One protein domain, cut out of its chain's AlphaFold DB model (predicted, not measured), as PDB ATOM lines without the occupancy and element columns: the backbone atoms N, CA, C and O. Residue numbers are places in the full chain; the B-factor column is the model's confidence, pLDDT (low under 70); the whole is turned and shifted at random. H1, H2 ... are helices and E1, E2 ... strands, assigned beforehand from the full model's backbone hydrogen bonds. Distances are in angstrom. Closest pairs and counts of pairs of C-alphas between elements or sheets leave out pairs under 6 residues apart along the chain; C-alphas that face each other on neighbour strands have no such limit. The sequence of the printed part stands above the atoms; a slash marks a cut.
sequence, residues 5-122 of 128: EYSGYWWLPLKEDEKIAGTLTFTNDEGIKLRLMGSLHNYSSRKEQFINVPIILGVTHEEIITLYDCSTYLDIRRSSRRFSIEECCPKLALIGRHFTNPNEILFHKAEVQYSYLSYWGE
ATOM      1  N   GLU A   5     -27.965  -1.424   1.966       94.62
ATOM      2  CA  GLU A   5     -27.742  -1.817   3.353       94.62
ATOM      3  C   GLU A   5     -27.844  -0.612   4.290       94.62
ATOM      4  O   GLU A   5     -27.227   0.427   4.067       94.62
ATOM      5  N   TYR A   6     -28.602  -0.784   5.369       95.75
ATOM      6  CA  TYR A   6     -28.800   0.198   6.421       95.75
ATOM      7  C   TYR A   6     -28.514  -0.438   7.779       95.75
ATOM      8  O   TYR A   6     -29.295  -1.250   8.281       95.75
ATOM      9  N   SER A   7     -27.407  -0.044   8.398       97.00
ATOM     10  CA  SER A   7     -27.082  -0.433   9.771       97.00
ATOM     11  C   SER A   7     -27.586   0.618  10.760       97.00
ATOM     12  O   SER A   7     -27.431   1.821  10.539       97.00
ATOM     13  N   GLY A   8     -28.209   0.168  11.848       97.12
ATOM     14  CA  GLY A   8     -28.836   1.070  12.804       97.12
ATOM     15  C   GLY A   8     -29.456   0.370  14.006       97.12
ATOM     16  O   GLY A   8     -29.167  -0.792  14.306       97.12
ATOM     17  N   TYR A   9     -30.320   1.106  14.692       97.69
ATOM     18  CA  TYR A   9     -31.080   0.634  15.841       97.69
ATOM     19  C   TYR A   9     -32.551   0.507  15.486       97.69
ATOM     20  O   TYR A   9     -33.095   1.369  14.801       97.69
ATOM     21  N   TRP A  10     -33.188  -0.544  15.994       97.69
ATOM     22  CA  TRP A  10     -34.547  -0.937  15.643       97.69
ATOM     23  C   TRP A  10     -35.358  -1.266  16.893       97.69
ATOM     24  O   TRP A  10     -34.818  -1.835  17.843       97.69
ATOM     25  N   TRP A  11     -36.638  -0.901  16.912       97.06
ATOM     26  CA  TRP A  11     -37.520  -1.096  18.067       97.06
ATOM     27  C   TRP A  11     -39.000  -1.157  17.668       97.06
ATOM     28  O   TRP A  11     -39.384  -0.814  16.549       97.06
ATOM     29  N   LEU A  12     -39.853  -1.594  18.597       95.56
ATOM     30  CA  LEU A  12     -41.308  -1.528  18.439       95.56
ATOM     31  C   LEU A  12     -41.827  -0.166  18.916       95.56
ATOM     32  O   LEU A  12     -41.320   0.327  19.920       95.56
ATOM     33  N   PRO A  13     -42.880   0.413  18.307       94.62
ATOM     34  CA  PRO A  13     -43.406   1.728  18.696       94.62
ATOM     35  C   PRO A  13     -43.680   1.912  20.198       94.62
ATOM     36  O   PRO A  13     -43.478   2.993  20.732       94.62
ATOM     37  N   LEU A  14     -44.108   0.852  20.893       92.88
ATOM     38  CA  LEU A  14     -44.420   0.880  22.330       92.88
ATOM     39  C   LEU A  14     -43.200   0.666  23.245       92.88
ATOM     40  O   LEU A  14     -43.355   0.602  24.461       92.88
ATOM     41  N   LYS A  15     -42.005   0.493  22.674       93.25
ATOM     42  CA  LYS A  15     -40.777   0.094  23.372       93.25
ATOM     43  C   LYS A  15     -39.565   0.892  22.880       93.25
ATOM     44  O   LYS A  15     -38.559   0.320  22.470       93.25
ATOM     45  N   GLU A  16     -39.662   2.218  22.888       91.00
ATOM     46  CA  GLU A  16     -38.602   3.110  22.388       91.00
ATOM     47  C   GLU A  16     -37.266   2.989  23.142       91.00
ATOM     48  O   GLU A  16     -36.202   3.229  22.562       91.00
ATOM     49  N   ASP A  17     -37.307   2.567  24.404       92.94
ATOM     50  CA  ASP A  17     -36.111   2.354  25.221       92.94
ATOM     51  C   ASP A  17     -35.436   0.992  24.956       92.94
ATOM     52  O   ASP A  17     -34.267   0.801  25.288       92.94
ATOM     53  N   GLU A  18     -36.125   0.045  24.307       94.06
ATOM     54  CA  GLU A  18     -35.620  -1.305  24.005       94.06
ATOM     55  C   GLU A  18     -35.078  -1.391  22.566       94.06
ATOM     56  O   GLU A  18     -35.529  -2.187  21.741       94.06
ATOM     57  N   LYS A  19     -34.102  -0.536  22.249       96.12
ATOM     58  CA  LYS A  19     -33.471  -0.478  20.922       96.12
ATOM     59  C   LYS A  19     -32.490  -1.623  20.704       96.12
ATOM     60  O   LYS A  19     -31.600  -1.864  21.517       96.12
ATOM     61  N   ILE A  20     -32.599  -2.279  19.552       95.38
ATOM     62  CA  ILE A  20     -31.768  -3.423  19.175       95.38
ATOM     63  C   ILE A  20     -30.960  -3.076  17.935       95.38
ATOM     64  O   ILE A  20     -31.500  -2.615  16.932       95.38
ATOM     65  N   ALA A  21     -29.652  -3.309  18.001       96.44
ATOM     66  CA  ALA A  21     -28.780  -3.133  16.851       96.44
ATOM     67  C   ALA A  21     -29.125  -4.153  15.757       96.44
ATOM     68  O   ALA A  21     -29.319  -5.342  16.031       96.44
ATOM     69  N   GLY A  22     -29.166  -3.704  14.509       95.81
ATOM     70  CA  GLY A  22     -29.446  -4.574  13.379       95.81
ATOM     71  C   GLY A  22     -29.177  -3.929  12.034       95.81
ATOM     72  O   GLY A  22     -28.950  -2.721  11.927       95.81
ATOM     73  N   THR A  23     -29.244  -4.761  11.007       96.50
ATOM     74  CA  THR A  23     -28.957  -4.383   9.628       96.50
ATOM     75  C   THR A  23     -30.161  -4.712   8.758       96.50
ATOM     76  O   THR A  23     -30.612  -5.859   8.724       96.50
ATOM     77  N   LEU A  24     -30.689  -3.698   8.076       96.50
ATOM     78  CA  LEU A  24     -31.713  -3.824   7.049       96.50
ATOM     79  C   LEU A  24     -31.030  -3.914   5.685       96.50
ATOM     80  O   LEU A  24     -30.257  -3.037   5.315       96.50
ATOM     81  N   THR A  25     -31.342  -4.954   4.932       95.69
ATOM     82  CA  THR A  25     -30.825  -5.194   3.588       95.69
ATOM     83  C   THR A  25     -31.969  -5.268   2.592       95.69
ATOM     84  O   THR A  25     -33.020  -5.830   2.900       95.69
ATOM     85  N   PHE A  26     -31.746  -4.757   1.386       93.88
ATOM     86  CA  PHE A  26     -32.600  -5.004   0.233       93.88
ATOM     87  C   PHE A  26     -31.780  -5.608  -0.904       93.88
ATOM     88  O   PHE A  26     -30.775  -5.027  -1.323       93.88
ATOM     89  N   THR A  27     -32.231  -6.752  -1.416       91.88
ATOM     90  CA  THR A  27     -31.681  -7.395  -2.616       91.88
ATOM     91  C   THR A  27     -32.814  -7.754  -3.577       91.88
ATOM     92  O   THR A  27     -33.963  -7.915  -3.163       91.88
ATOM     93  N   ASN A  28     -32.513  -7.894  -4.872       87.00
ATOM     94  CA  ASN A  28     -33.541  -8.269  -5.855       87.00
ATOM     95  C   ASN A  28     -34.069  -9.698  -5.638       87.00
ATOM     96  O   ASN A  28     -35.206  -9.979  -6.008       87.00
ATOM     97  N   ASP A  29     -33.255 -10.578  -5.049       87.88
ATOM     98  CA  ASP A  29     -33.582 -11.996  -4.886       87.88
ATOM     99  C   ASP A  29     -34.347 -12.273  -3.583       87.88
ATOM    100  O   ASP A  29     -35.296 -13.055  -3.575       87.88
ATOM    101  N   GLU A  30     -33.950 -11.632  -2.478       86.75
ATOM    102  CA  GLU A  30     -34.525 -11.885  -1.146       86.75
ATOM    103  C   GLU A  30     -35.525 -10.807  -0.702       86.75
ATOM    104  O   GLU A  30     -36.251 -11.000   0.275       86.75
ATOM    105  N   GLY A  31     -35.595  -9.677  -1.412       92.06
ATOM    106  CA  GLY A  31     -36.417  -8.539  -1.024       92.06
ATOM    107  C   GLY A  31     -35.846  -7.810   0.193       92.06
ATOM    108  O   GLY A  31     -34.631  -7.670   0.332       92.06
ATOM    109  N   ILE A  32     -36.729  -7.297   1.054       95.06
ATOM    110  CA  ILE A  32     -36.341  -6.548   2.254       95.06
ATOM    111  C   ILE A  32     -36.175  -7.516   3.424       95.06
ATOM    112  O   ILE A  32     -37.083  -8.287   3.743       95.06
ATOM    113  N   LYS A  33     -35.041  -7.426   4.114       95.19
ATOM    114  CA  LYS A  33     -34.721  -8.269   5.262       95.19
ATOM    115  C   LYS A  33     -34.056  -7.460   6.363       95.19
ATOM    116  O   LYS A  33     -33.071  -6.777   6.119       95.19
ATOM    117  N   LEU A  34     -34.576  -7.550   7.580       95.25
ATOM    118  CA  LEU A  34     -33.971  -6.986   8.782       95.25
ATOM    119  C   LEU A  34     -33.366  -8.115   9.612       95.25
ATOM    120  O   LEU A  34     -34.060  -9.065   9.966       95.25
ATOM    121  N   ARG A  35     -32.087  -7.992   9.964       93.94
ATOM    122  CA  ARG A  35     -31.392  -8.921  10.856       93.94
ATOM    123  C   ARG A  35     -30.969  -8.213  12.133       93.94
ATOM    124  O   ARG A  35     -30.171  -7.280  12.096       93.94
ATOM    125  N   LEU A  36     -31.470  -8.692  13.264       92.88
ATOM    126  CA  LEU A  36     -31.264  -8.103  14.582       92.88
ATOM    127  C   LEU A  36     -30.237  -8.896  15.388       92.88
ATOM    128  O   LEU A  36     -30.275 -10.125  15.426       92.88
ATOM    129  N   MET A  37     -29.333  -8.195  16.073       91.25
ATOM    130  CA  MET A  37     -28.409  -8.767  17.060       91.25
ATOM    131  C   MET A  37     -29.088  -8.834  18.435       91.25
ATOM    132  O   MET A  37     -28.660  -8.207  19.401       91.25
ATOM    133  N   GLY A  38     -30.202  -9.552  18.492       87.50
ATOM    134  CA  GLY A  38     -31.086  -9.645  19.643       87.50
ATOM    135  C   GLY A  38     -32.471 -10.091  19.195       87.50
ATOM    136  O   GLY A  38     -32.612 -10.704  18.136       87.50
ATOM    137  N   SER A  39     -33.491  -9.774  19.990       87.06
ATOM    138  CA  SER A  39     -34.881 -10.008  19.612       87.06
ATOM    139  C   SER A  39     -35.814  -8.940  20.172       87.06
ATOM    140  O   SER A  39     -35.692  -8.574  21.339       87.06
ATOM    141  N   LEU A  40     -36.743  -8.458  19.344       87.94
ATOM    142  CA  LEU A  40     -37.775  -7.484  19.724       87.94
ATOM    143  C   LEU A  40     -38.881  -8.117  20.580       87.94
ATOM    144  O   LEU A  40     -39.623  -7.412  21.271       87.94
ATOM    145  N   HIS A  41     -38.995  -9.445  20.530       80.12
ATOM    146  CA  HIS A  41     -40.058 -10.206  21.167       80.12
ATOM    147  C   HIS A  41     -39.497 -11.196  22.185       80.12
ATOM    148  O   HIS A  41     -38.527 -11.910  21.947       80.12
ATOM    149  N   ASN A  42     -40.183 -11.311  23.320       72.44
ATOM    150  CA  ASN A  42     -39.960 -12.419  24.238       72.44
ATOM    151  C   ASN A  42     -40.796 -13.611  23.771       72.44
ATOM    152  O   ASN A  42     -41.954 -13.759  24.160       72.44
ATOM    153  N   TYR A  43     -40.203 -14.449  22.924       68.31
ATOM    154  CA  TYR A  43     -40.815 -15.703  22.494       68.31
ATOM    155  C   TYR A  43     -40.968 -16.623  23.705       68.31
ATOM    156  O   TYR A  43     -40.005 -17.221  24.189       68.31
ATOM    157  N   SER A  44     -42.191 -16.704  24.225       58.56
ATOM    158  CA  SER A  44     -42.484 -17.427  25.465       58.56
ATOM    159  C   SER A  44     -42.637 -18.925  25.207       58.56
ATOM    160  O   SER A  44     -42.498 -19.748  26.114       58.56
ATOM    161  N   SER A  45     -42.911 -19.307  23.955       55.94
ATOM    162  CA  SER A  45     -43.154 -20.689  23.571       55.94
ATOM    163  C   SER A  45     -42.596 -21.034  22.187       55.94
ATOM    164  O   SER A  45     -42.541 -20.224  21.267       55.94
ATOM    165  N   ARG A  46     -42.236 -22.310  21.997       54.84
ATOM    166  CA  ARG A  46     -41.724 -22.846  20.720       54.84
ATOM    167  C   ARG A  46     -42.762 -22.829  19.583       54.84
ATOM    168  O   ARG A  46     -42.410 -23.177  18.460       54.84
ATOM    169  N   LYS A  47     -44.031 -22.499  19.865       55.06
ATOM    170  CA  LYS A  47     -45.126 -22.420  18.880       55.06
ATOM    171  C   LYS A  47     -45.249 -21.038  18.228       55.06
ATOM    172  O   LYS A  47     -45.813 -20.949  17.147       55.06
ATOM    173  N   GLU A  48     -44.671 -19.997  18.821       57.91
ATOM    174  CA  GLU A  48     -44.701 -18.607  18.328       57.91
ATOM    175  C   GLU A  48     -43.595 -18.318  17.296       57.91
ATOM    176  O   GLU A  48     -43.075 -17.213  17.218       57.91
ATOM    177  N   GLN A  49     -43.191 -19.312  16.498       61.44
ATOM    178  CA  GLN A  49     -42.087 -19.149  15.537       61.44
ATOM    179  C   GLN A  49     -42.402 -18.169  14.401       61.44
ATOM    180  O   GLN A  49     -41.476 -17.723  13.736       61.44
ATOM    181  N   PHE A  50     -43.678 -17.844  14.195       68.94
ATOM    182  CA  PHE A  50     -44.133 -16.864  13.218       68.94
ATOM    183  C   PHE A  50     -45.016 -15.846  13.922       68.94
ATOM    184  O   PHE A  50     -46.122 -16.170  14.357       68.94
ATOM    185  N   ILE A  51     -44.515 -14.622  14.034       81.06
ATOM    186  CA  ILE A  51     -45.277 -13.483  14.539       81.06
ATOM    187  C   ILE A  51     -45.348 -12.477  13.398       81.06
ATOM    188  O   ILE A  51     -44.357 -12.240  12.706       81.06
ATOM    189  N   ASN A  52     -46.532 -11.914  13.175       85.38
ATOM    190  CA  ASN A  52     -46.646 -10.756  12.307       85.38
ATOM    191  C   ASN A  52     -46.583  -9.496  13.161       85.38
ATOM    192  O   ASN A  52     -47.400  -9.309  14.063       85.38
ATOM    193  N   VAL A  53     -45.608  -8.649  12.873       89.19
ATOM    194  CA  VAL A  53     -45.355  -7.408  13.588       89.19
ATOM    195  C   VAL A  53     -45.757  -6.280  12.654       89.19
ATOM    196  O   VAL A  53     -45.139  -6.111  11.604       89.19
ATOM    197  N   PRO A  54     -46.798  -5.507  12.985       92.88
ATOM    198  CA  PRO A  54     -47.343  -4.543  12.041       92.88
ATOM    199  C   PRO A  54     -46.342  -3.436  11.701       92.88
ATOM    200  O   PRO A  54     -46.298  -3.000  10.552       92.88
ATOM    201  N   ILE A  55     -45.557  -2.988  12.687       95.69
ATOM    202  CA  ILE A  55     -44.601  -1.889  12.550       95.69
ATOM    203  C   ILE A  55     -43.336  -2.164  13.360       95.69
ATOM    204  O   ILE A  55     -43.412  -2.502  14.543       95.69
ATOM    205  N   ILE A  56     -42.183  -1.926  12.734       96.56
ATOM    206  CA  ILE A  56     -40.879  -1.795  13.392       96.56
ATOM    207  C   ILE A  56     -40.294  -0.440  12.993       96.56
ATOM    208  O   ILE A  56     -40.280  -0.079  11.817       96.56
ATOM    209  N   LEU A  57     -39.809   0.313  13.973       97.75
ATOM    210  CA  LEU A  57     -39.161   1.603  13.770       97.75
ATOM    211  C   LEU A  57     -37.649   1.421  13.754       97.75
ATOM    212  O   LEU A  57     -37.120   0.584  14.482       97.75
ATOM    213  N   GLY A  58     -36.966   2.205  12.929       97.75
ATOM    214  CA  GLY A  58     -35.517   2.180  12.810       97.75
ATOM    215  C   GLY A  58     -34.904   3.560  12.656       97.75
ATOM    216  O   GLY A  58     -35.479   4.437  12.011       97.75
ATOM    217  N   VAL A  59     -33.718   3.740  13.224       97.69
ATOM    218  CA  VAL A  59     -32.853   4.897  12.975       97.69
ATOM    219  C   VAL A  59     -31.489   4.390  12.551       97.69
ATOM    220  O   VAL A  59     -30.887   3.546  13.219       97.69
ATOM    221  N   THR A  60     -31.019   4.914  11.431       95.88
ATOM    222  CA  THR A  60     -29.685   4.679  10.883       95.88
ATOM    223  C   THR A  60     -28.858   5.955  11.052       95.88
ATOM    224  O   THR A  60     -29.306   6.919  11.673       95.88
ATOM    225  N   HIS A  61     -27.637   5.978  10.520       89.75
ATOM    226  CA  HIS A  61     -26.818   7.192  10.538       89.75
ATOM    227  C   HIS A  61     -27.441   8.371   9.780       89.75
ATOM    228  O   HIS A  61     -27.215   9.515  10.163       89.75
ATOM    229  N   GLU A  62     -28.202   8.095   8.723       87.56
ATOM    230  CA  GLU A  62     -28.685   9.121   7.791       87.56
ATOM    231  C   GLU A  62     -30.209   9.195   7.754       87.56
ATOM    232  O   GLU A  62     -30.772  10.251   7.480       87.56
ATOM    233  N   GLU A  63     -30.884   8.091   8.075       95.06
ATOM    234  CA  GLU A  63     -32.290   7.911   7.751       95.06
ATOM    235  C   GLU A  63     -33.121   7.412   8.931       95.06
ATOM    236  O   GLU A  63     -32.704   6.590   9.755       95.06
ATOM    237  N   ILE A  64     -34.364   7.878   8.946       96.81
ATOM    238  CA  ILE A  64     -35.427   7.402   9.824       96.81
ATOM    239  C   ILE A  64     -36.298   6.460   8.996       96.81
ATOM    240  O   ILE A  64     -36.811   6.853   7.951       96.81
ATOM    241  N   ILE A  65     -36.471   5.220   9.445       97.75
ATOM    242  CA  ILE A  65     -37.115   4.166   8.658       97.75
ATOM    243  C   ILE A  65     -38.286   3.566   9.438       97.75
ATOM    244  O   ILE A  65     -38.155   3.234  10.613       97.75
ATOM    245  N   THR A  66     -39.425   3.380   8.770       97.81
ATOM    246  CA  THR A  66     -40.532   2.538   9.243       97.81
ATOM    247  C   THR A  66     -40.617   1.282   8.396       97.81
ATOM    248  O   THR A  66     -40.778   1.358   7.180       97.81
ATOM    249  N   LEU A  67     -40.557   0.122   9.033       97.00
ATOM    250  CA  LEU A  67     -40.846  -1.158   8.406       97.00
ATOM    251  C   LEU A  67     -42.289  -1.544   8.694       97.00
ATOM    252  O   LEU A  67     -42.751  -1.419   9.828       97.00
ATOM    253  N   TYR A  68     -42.985  -2.018   7.667       95.88
ATOM    254  CA  TYR A  68     -44.407  -2.327   7.728       95.88
ATOM    255  C   TYR A  68     -44.696  -3.780   7.338       95.88
ATOM    256  O   TYR A  68     -44.057  -4.329   6.433       95.88
ATOM    257  N   ASP A  69     -45.679  -4.373   8.023       93.38
ATOM    258  CA  ASP A  69     -46.161  -5.749   7.845       93.38
ATOM    259  C   ASP A  69     -45.004  -6.760   7.865       93.38
ATOM    260  O   ASP A  69     -44.647  -7.391   6.866       93.38
ATOM    261  N   CYS A  70     -44.330  -6.805   9.013       91.62
ATOM    262  CA  CYS A  70     -43.105  -7.551   9.231       91.62
ATOM    263  C   CYS A  70     -43.408  -8.971   9.694       91.62
ATOM    264  O   CYS A  70     -43.737  -9.213  10.855       91.62
ATOM    265  N   SER A  71     -43.192  -9.928   8.799       89.62
ATOM    266  CA  SER A  71     -43.154 -11.333   9.189       89.62
ATOM    267  C   SER A  71     -41.826 -11.623   9.890       89.62
ATOM    268  O   SER A  71     -40.765 -11.527   9.277       89.62
ATOM    269  N   THR A  72     -41.860 -11.926  11.187       80.88
ATOM    270  CA  THR A  72     -40.659 -12.322  11.935       80.88
ATOM    271  C   THR A  72     -40.610 -13.830  12.105       80.88
ATOM    272  O   THR A  72     -41.636 -14.482  12.340       80.88
ATOM    273  N   TYR A  73     -39.403 -14.379  11.997       73.94
ATOM    274  CA  TYR A  73     -39.119 -15.742  12.398       73.94
ATOM    275  C   TYR A  73     -37.881 -15.780  13.289       73.94
ATOM    276  O   TYR A  73     -36.813 -15.258  12.965       73.94
ATOM    277  N   LEU A  74     -38.018 -16.448  14.433       66.25
ATOM    278  CA  LEU A  74     -36.883 -16.678  15.314       66.25
ATOM    279  C   LEU A  74     -36.133 -17.931  14.856       66.25
ATOM    280  O   LEU A  74     -36.661 -19.046  14.928       66.25
ATOM    281  N   ASP A  75     -34.871 -17.778  14.447       60.94
ATOM    282  CA  ASP A  75     -33.983 -18.921  14.222       60.94
ATOM    283  C   ASP A  75     -33.527 -19.516  15.568       60.94
ATOM    284  O   ASP A  75     -32.414 -19.306  16.052       60.94
ATOM    285  N   ILE A  76     -34.409 -20.307  16.186       54.38
ATOM    286  CA  ILE A  76     -34.127 -21.059  17.421       54.38
ATOM    287  C   ILE A  76     -33.115 -22.197  17.153       54.38
ATOM    288  O   ILE A  76     -32.609 -22.817  18.091       54.38
ATOM    289  N   ARG A  77     -32.768 -22.510  15.889       50.56
ATOM    290  CA  ARG A  77     -31.968 -23.702  15.536       50.56
ATOM    291  C   ARG A  77     -30.479 -23.586  15.854       50.56
ATOM    292  O   ARG A  77     -29.724 -24.506  15.545       50.56
ATOM    293  N   ARG A  78     -30.025 -22.508  16.494       49.59
ATOM    294  CA  ARG A  78     -28.624 -22.360  16.909       49.59
ATOM    295  C   ARG A  78     -28.509 -22.095  18.401       49.59
ATOM    296  O   ARG A  78     -28.047 -21.042  18.829       49.59
ATOM    297  N   SER A  79     -28.824 -23.129  19.178       47.06
ATOM    298  CA  SER A  79     -28.566 -23.267  20.622       47.06
ATOM    299  C   SER A  79     -27.077 -23.190  21.024       47.06
ATOM    300  O   SER A  79     -26.717 -23.574  22.131       47.06
ATOM    301  N   SER A  80     -26.199 -22.732  20.129       52.06
ATOM    302  CA  SER A  80     -24.756 -22.577  20.322       52.06
ATOM    303  C   SER A  80     -24.266 -21.131  20.188       52.06
ATOM    304  O   SER A  80     -23.069 -20.884  20.345       52.06
ATOM    305  N   ARG A  81     -25.140 -20.154  19.901       56.41
ATOM    306  CA  ARG A  81     -24.730 -18.740  19.850       56.41
ATOM    307  C   ARG A  81     -24.797 -18.117  21.246       56.41
ATOM    308  O   ARG A  81     -25.775 -18.292  21.961       56.41
ATOM    309  N   ARG A  82     -23.768 -17.339  21.610       67.81
ATOM    310  CA  ARG A  82     -23.712 -16.553  22.862       67.81
ATOM    311  C   ARG A  82     -24.784 -15.449  22.943       67.81
ATOM    312  O   ARG A  82     -24.942 -14.855  24.000       67.81
ATOM    313  N   PHE A  83     -25.480 -15.166  21.842       68.62
ATOM    314  CA  PHE A  83     -26.511 -14.137  21.709       68.62
ATOM    315  C   PHE A  83     -27.579 -14.569  20.686       68.62
ATOM    316  O   PHE A  83     -27.296 -15.386  19.802       68.62
ATOM    317  N   SER A  84     -28.798 -14.039  20.817       76.88
ATOM    318  CA  SER A  84     -29.924 -14.296  19.909       76.88
ATOM    319  C   SER A  84     -29.811 -13.491  18.612       76.88
ATOM    320  O   SER A  84     -29.203 -12.422  18.578       76.88
ATOM    321  N   ILE A  85     -30.372 -14.034  17.530       84.25
ATOM    322  CA  ILE A  85     -30.532 -13.340  16.250       84.25
ATOM    323  C   ILE A  85     -31.978 -13.545  15.803       84.25
ATOM    324  O   ILE A  85     -32.423 -14.688  15.699       84.25
ATOM    325  N   GLU A  86     -32.677 -12.449  15.536       87.19
ATOM    326  CA  GLU A  86     -34.018 -12.431  14.950       87.19
ATOM    327  C   GLU A  86     -33.925 -11.916  13.512       87.19
ATOM    328  O   GLU A  86     -33.185 -10.968  13.228       87.19
ATOM    329  N   GLU A  87     -34.646 -12.563  12.597       90.00
ATOM    330  CA  GLU A  87     -34.752 -12.122  11.210       90.00
ATOM    331  C   GLU A  87     -36.211 -11.788  10.891       90.00
ATOM    332  O   GLU A  87     -37.124 -12.576  11.141       90.00
ATOM    333  N   CYS A  88     -36.419 -10.601  10.325       91.31
ATOM    334  CA  CYS A  88     -37.728 -10.091   9.944       91.31
ATOM    335  C   CYS A  88     -37.752  -9.798   8.443       91.31
ATOM    336  O   CYS A  88     -36.834  -9.177   7.910       91.31
ATOM    337  N   CYS A  89     -38.837 -10.178   7.778       93.12
ATOM    338  CA  CYS A  89     -39.094  -9.902   6.370       93.12
ATOM    339  C   CYS A  89     -40.282  -8.928   6.269       93.12
ATOM    340  O   CYS A  89     -41.441  -9.370   6.256       93.12
ATOM    341  N   PRO A  90     -40.029  -7.606   6.290       94.94
ATOM    342  CA  PRO A  90     -41.052  -6.591   6.058       94.94
ATOM    343  C   PRO A  90     -41.487  -6.550   4.596       94.94
ATOM    344  O   PRO A  90     -40.686  -6.765   3.687       94.94
ATOM    345  N   LYS A  91     -42.755  -6.210   4.358       93.69
ATOM    346  CA  LYS A  91     -43.261  -6.006   2.991       93.69
ATOM    347  C   LYS A  91     -42.913  -4.634   2.428       93.69
ATOM    348  O   LYS A  91     -42.850  -4.477   1.213       93.69
ATOM    349  N   LEU A  92     -42.722  -3.645   3.299       93.88
ATOM    350  CA  LEU A  92     -42.432  -2.273   2.902       93.88
ATOM    351  C   LEU A  92     -41.470  -1.609   3.888       93.88
ATOM    352  O   LEU A  92     -41.590  -1.795   5.100       93.88
ATOM    353  N   ALA A  93     -40.552  -0.808   3.352       95.25
ATOM    354  CA  ALA A  93     -39.708   0.110   4.103       95.25
ATOM    355  C   ALA A  93     -40.023   1.544   3.656       95.25
ATOM    356  O   ALA A  93     -39.907   1.877   2.478       95.25
ATOM    357  N   LEU A  94     -40.454   2.379   4.597       95.00
ATOM    358  CA  LEU A  94     -40.781   3.787   4.400       95.00
ATOM    359  C   LEU A  94     -39.658   4.628   5.006       95.00
ATOM    360  O   LEU A  94     -39.437   4.579   6.214       95.00
ATOM    361  N   ILE A  95     -38.950   5.380   4.169       94.81
ATOM    362  CA  ILE A  95     -37.798   6.196   4.566       94.81
ATOM    363  C   ILE A  95     -38.241   7.652   4.781       94.81
ATOM    364  O   ILE A  95     -39.117   8.153   4.077       94.81
ATOM    365  N   GLY A  96     -37.648   8.321   5.770       94.69
ATOM    366  CA  GLY A  96     -37.836   9.738   6.084       94.69
ATOM    367  C   GLY A  96     -38.877  10.035   7.167       94.69
ATOM    368  O   GLY A  96     -39.054  11.197   7.539       94.69
ATOM    369  N   ARG A  97     -39.587   9.026   7.695       93.56
ATOM    370  CA  ARG A  97     -40.588   9.222   8.757       93.56
ATOM    371  C   ARG A  97     -40.868   7.952   9.558       93.56
ATOM    372  O   ARG A  97     -40.950   6.858   8.999       93.56
ATOM    373  N   HIS A  98     -41.104   8.124  10.860       96.50
ATOM    374  CA  HIS A  98     -41.716   7.109  11.719       96.50
ATOM    375  C   HIS A  98     -43.241   7.188  11.696       96.50
ATOM    376  O   HIS A  98     -43.818   8.253  11.911       96.50
ATOM    377  N   PHE A  99     -43.874   6.043  11.458       95.62
ATOM    378  CA  PHE A  99     -45.304   5.827  11.660       95.62
ATOM    379  C   PHE A  99     -45.472   4.874  12.829       95.62
ATOM    380  O   PHE A  99     -44.915   3.783  12.810       95.62
ATOM    381  N   THR A 100     -46.220   5.269  13.852       93.88
ATOM    382  CA  THR A 100     -46.383   4.445  15.062       93.88
ATOM    383  C   THR A 100     -47.582   3.510  14.980       93.88
ATOM    384  O   THR A 100     -47.662   2.534  15.728       93.88
ATOM    385  N   ASN A 101     -48.502   3.780  14.050       92.62
ATOM    386  CA  ASN A 101     -49.721   3.013  13.840       92.62
ATOM    387  C   ASN A 101     -49.931   2.724  12.342       92.62
ATOM    388  O   ASN A 101     -49.849   3.651  11.537       92.62
ATOM    389  N   PRO A 102     -50.266   1.479  11.949       90.81
ATOM    390  CA  PRO A 102     -50.625   1.134  10.569       90.81
ATOM    391  C   PRO A 102     -51.648   2.069   9.923       90.81
ATOM    392  O   PRO A 102     -51.544   2.379   8.741       90.81
ATOM    393  N   ASN A 103     -52.616   2.554  10.704       91.44
ATOM    394  CA  ASN A 103     -53.686   3.421  10.215       91.44
ATOM    395  C   ASN A 103     -53.212   4.842   9.861       91.44
ATOM    396  O   ASN A 103     -53.967   5.591   9.250       91.44
ATOM    397  N   GLU A 104     -51.992   5.233  10.239       89.62
ATOM    398  CA  GLU A 104     -51.391   6.514   9.838       89.62
ATOM    399  C   GLU A 104     -50.812   6.457   8.418       89.62
ATOM    400  O   GLU A 104     -50.573   7.497   7.801       89.62
ATOM    401  N   ILE A 105     -50.590   5.251   7.884       87.56
ATOM    402  CA  ILE A 105     -49.987   5.017   6.571       87.56
ATOM    403  C   ILE A 105     -51.073   5.168   5.492       87.56
ATOM    404  O   ILE A 105     -51.519   4.208   4.866       87.56
ATOM    405  N   LEU A 106     -51.536   6.405   5.299       87.12
ATOM    406  CA  LEU A 106     -52.568   6.776   4.330       87.12
ATOM    407  C   LEU A 106     -51.978   7.712   3.271       87.12
ATOM    408  O   LEU A 106     -51.773   8.906   3.506       87.12
ATOM    409  N   PHE A 107     -51.719   7.173   2.081       83.81
ATOM    410  CA  PHE A 107     -51.203   7.944   0.952       83.81
ATOM    411  C   PHE A 107     -52.334   8.300  -0.013       83.81
ATOM    412  O   PHE A 107     -52.968   7.427  -0.597       83.81
ATOM    413  N   HIS A 108     -52.558   9.597  -0.218       85.69
ATOM    414  CA  HIS A 108     -53.534  10.089  -1.196       85.69
ATOM    415  C   HIS A 108     -53.027   9.951  -2.640       85.69
ATOM    416  O   HIS A 108     -53.813   9.858  -3.578       85.69
ATOM    417  N   LYS A 109     -51.701   9.968  -2.819       88.31
ATOM    418  CA  LYS A 109     -51.011   9.879  -4.106       88.31
ATOM    419  C   LYS A 109     -49.641   9.235  -3.889       88.31
ATOM    420  O   LYS A 109     -48.984   9.527  -2.892       88.31
ATOM    421  N   ALA A 110     -49.207   8.420  -4.845       87.00
ATOM    422  CA  ALA A 110     -47.823   7.986  -4.986       87.00
ATOM    423  C   ALA A 110     -47.281   8.495  -6.327       87.00
ATOM    424  O   ALA A 110     -48.000   8.507  -7.327       87.00
ATOM    425  N   GLU A 111     -46.026   8.933  -6.344       86.00
ATOM    426  CA  GLU A 111     -45.324   9.343  -7.556       86.00
ATOM    427  C   GLU A 111     -44.114   8.437  -7.736       86.00
ATOM    428  O   GLU A 111     -43.311   8.277  -6.820       86.00
ATOM    429  N   VAL A 112     -44.027   7.798  -8.901       83.81
ATOM    430  CA  VAL A 112     -42.959   6.849  -9.206       83.81
ATOM    431  C   VAL A 112     -42.189   7.383 -10.399       83.81
ATOM    432  O   VAL A 112     -42.730   7.486 -11.500       83.81
ATOM    433  N   GLN A 113     -40.924   7.725 -10.175       80.81
ATOM    434  CA  GLN A 113     -40.026   8.191 -11.218       80.81
ATOM    435  C   GLN A 113     -39.040   7.081 -11.570       80.81
ATOM    436  O   GLN A 113     -38.193   6.692 -10.772       80.81
ATOM    437  N   TYR A 114     -39.139   6.585 -12.796       80.25
ATOM    438  CA  TYR A 114     -38.185   5.636 -13.351       80.25
ATOM    439  C   TYR A 114     -37.198   6.391 -14.231       80.25
ATOM    440  O   TYR A 114     -37.619   7.108 -15.140       80.25
ATOM    441  N   SER A 115     -35.898   6.181 -14.016       79.19
ATOM    442  CA  SER A 115     -34.826   6.932 -14.685       79.19
ATOM    443  C   SER A 115     -34.893   6.919 -16.217       79.19
ATOM    444  O   SER A 115     -34.345   7.815 -16.847       79.19
ATOM    445  N   TYR A 116     -35.580   5.939 -16.822       79.12
ATOM    446  CA  TYR A 116     -35.661   5.784 -18.278       79.12
ATOM    447  C   TYR A 116     -37.071   5.544 -18.834       79.12
ATOM    448  O   TYR A 116     -37.209   5.251 -20.019       79.12
ATOM    449  N   LEU A 117     -38.132   5.666 -18.029       80.12
ATOM    450  CA  LEU A 117     -39.489   5.362 -18.513       80.12
ATOM    451  C   LEU A 117     -39.942   6.316 -19.626       80.12
ATOM    452  O   LEU A 117     -40.607   5.884 -20.564       80.12
ATOM    453  N   SER A 118     -39.535   7.585 -19.563       70.69
ATOM    454  CA  SER A 118     -39.782   8.561 -20.631       70.69
ATOM    455  C   SER A 118     -39.163   8.131 -21.964       70.69
ATOM    456  O   SER A 118     -39.827   8.215 -22.989       70.69
ATOM    457  N   TYR A 119     -37.945   7.580 -21.945       71.31
ATOM    458  CA  TYR A 119     -37.269   7.070 -23.143       71.31
ATOM    459  C   TYR A 119     -37.943   5.818 -23.723       71.31
ATOM    460  O   TYR A 119     -37.928   5.613 -24.932       71.31
ATOM    461  N   TRP A 120     -38.556   4.981 -22.882       71.00
ATOM    462  CA  TRP A 120     -39.310   3.804 -23.334       71.00
ATOM    463  C   TRP A 120     -40.681   4.181 -23.917       71.00
ATOM    464  O   TRP A 120     -41.200   3.474 -24.778       71.00
ATOM    465  N   GLY A 121     -41.269   5.295 -23.470       65.31
ATOM    466  CA  GLY A 121     -42.552   5.802 -23.963       65.31
ATOM    467  C   GLY A 121     -42.517   6.339 -25.398       65.31
ATOM    468  O   GLY A 121     -43.569   6.476 -26.016       65.31
ATOM    469  N   GLU A 122     -41.330   6.601 -25.950       62.12
ATOM    470  CA  GLU A 122     -41.131   7.094 -27.323       62.12
ATOM    471  C   GLU A 122     -40.952   5.965 -28.359       62.12
ATOM    472  O   GLU A 122     -40.455   6.195 -29.463       62.12
TER     473      GLU A 122
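Overview. This is residues 5 to 122 of the 128 residues of an uncharacterized protein of Okeania sp. SIO2B3 (UniProt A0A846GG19). The domain is a closed barrel of six antiparallel strands, and a long tail, residues 106 to 122, sticks out from it with the one small helix H1 near its end. A loop, residues 77 to 82, also sticks out from the barrel. The printed part has 118 residues with E1, E2, E3, E4, E5, E6 and H1 in that order; round the ring run E1, E2, E3, E6, E5, E4 and back to E1. The class is mostly strand, with under half of the residues in named elements. The whole is only just loose, close to compact, with a radius of gyration of the C-alphas of 16.4 A, and elongated, spanning 58 by 30 by 29 A.

Along the chain. E1, residues 5 to 11, begins at C-alpha 5 (-27.742, -1.817, 3.353) and is 17.7 A long. E2, residues 20 to 27, measures 22.2 A, and E3, residues 31 to 36, measures 16.4 A. E4, residues 50 to 60, measures 26.0 A and bends by 73 degrees at residue 54. E5, residues 64 to 74, measures 24.7 A and bends by 82 degrees at residue 69. E6, residues 86 to 95, measures 21.7 A, bends by 86 degrees at residue 91 and ends at C-alpha 95 (-37.798, 6.196, 4.566). H1, residues 117 to 120, is 5.1 A long and ends at C-alpha 120 (-39.310, 3.804, -23.334).

Arrangement. E1, E2 and E3 form a meander, each strand the antiparallel neighbour of the one before, and so do E4, E5 and E6. In the hairpin of E1 and E2, N 8 and O 22 are 3.0 A apart, within hydrogen-bond range. In the hairpin of E2 and E3, N 25 and O 33 are 2.8 A apart. E3 and E6 are antiparallel at 124 degrees, with N 34 and O 88 2.8 A apart. In the hairpin of E5 and E6, N 89 and O 71 are 2.8 A apart; in that of E4 and E5, N 53 and O 70 are 2.8 A apart. E4 and E1 close the barrel, antiparallel at 111 degrees, with N 9 and O 59 2.9 A apart. E1 to E4 and E3 to E6 are Greek keys, four strands in a row of which three form a meander and the first is the antiparallel neighbour of the fourth. H1 is not on the barrel; it is too short for an O i to N i+4 pair, and its one O i to N i+3 pair is within range.

Size, cuts and confidence. The C-alphas of Ser 80 and Glu 122, the two farthest apart, are 58.5 A apart. Without the stretches that stand free, the body of 95 residues spans 36 by 30 by 23 A. The printed part has no cut. The links E3 to E4, E5 to E6 and E6 to H1 are long. The mean pLDDT of the printed part is 85.2; residues 43 to 50, 74 to 83 and 121 to 122 are under 70.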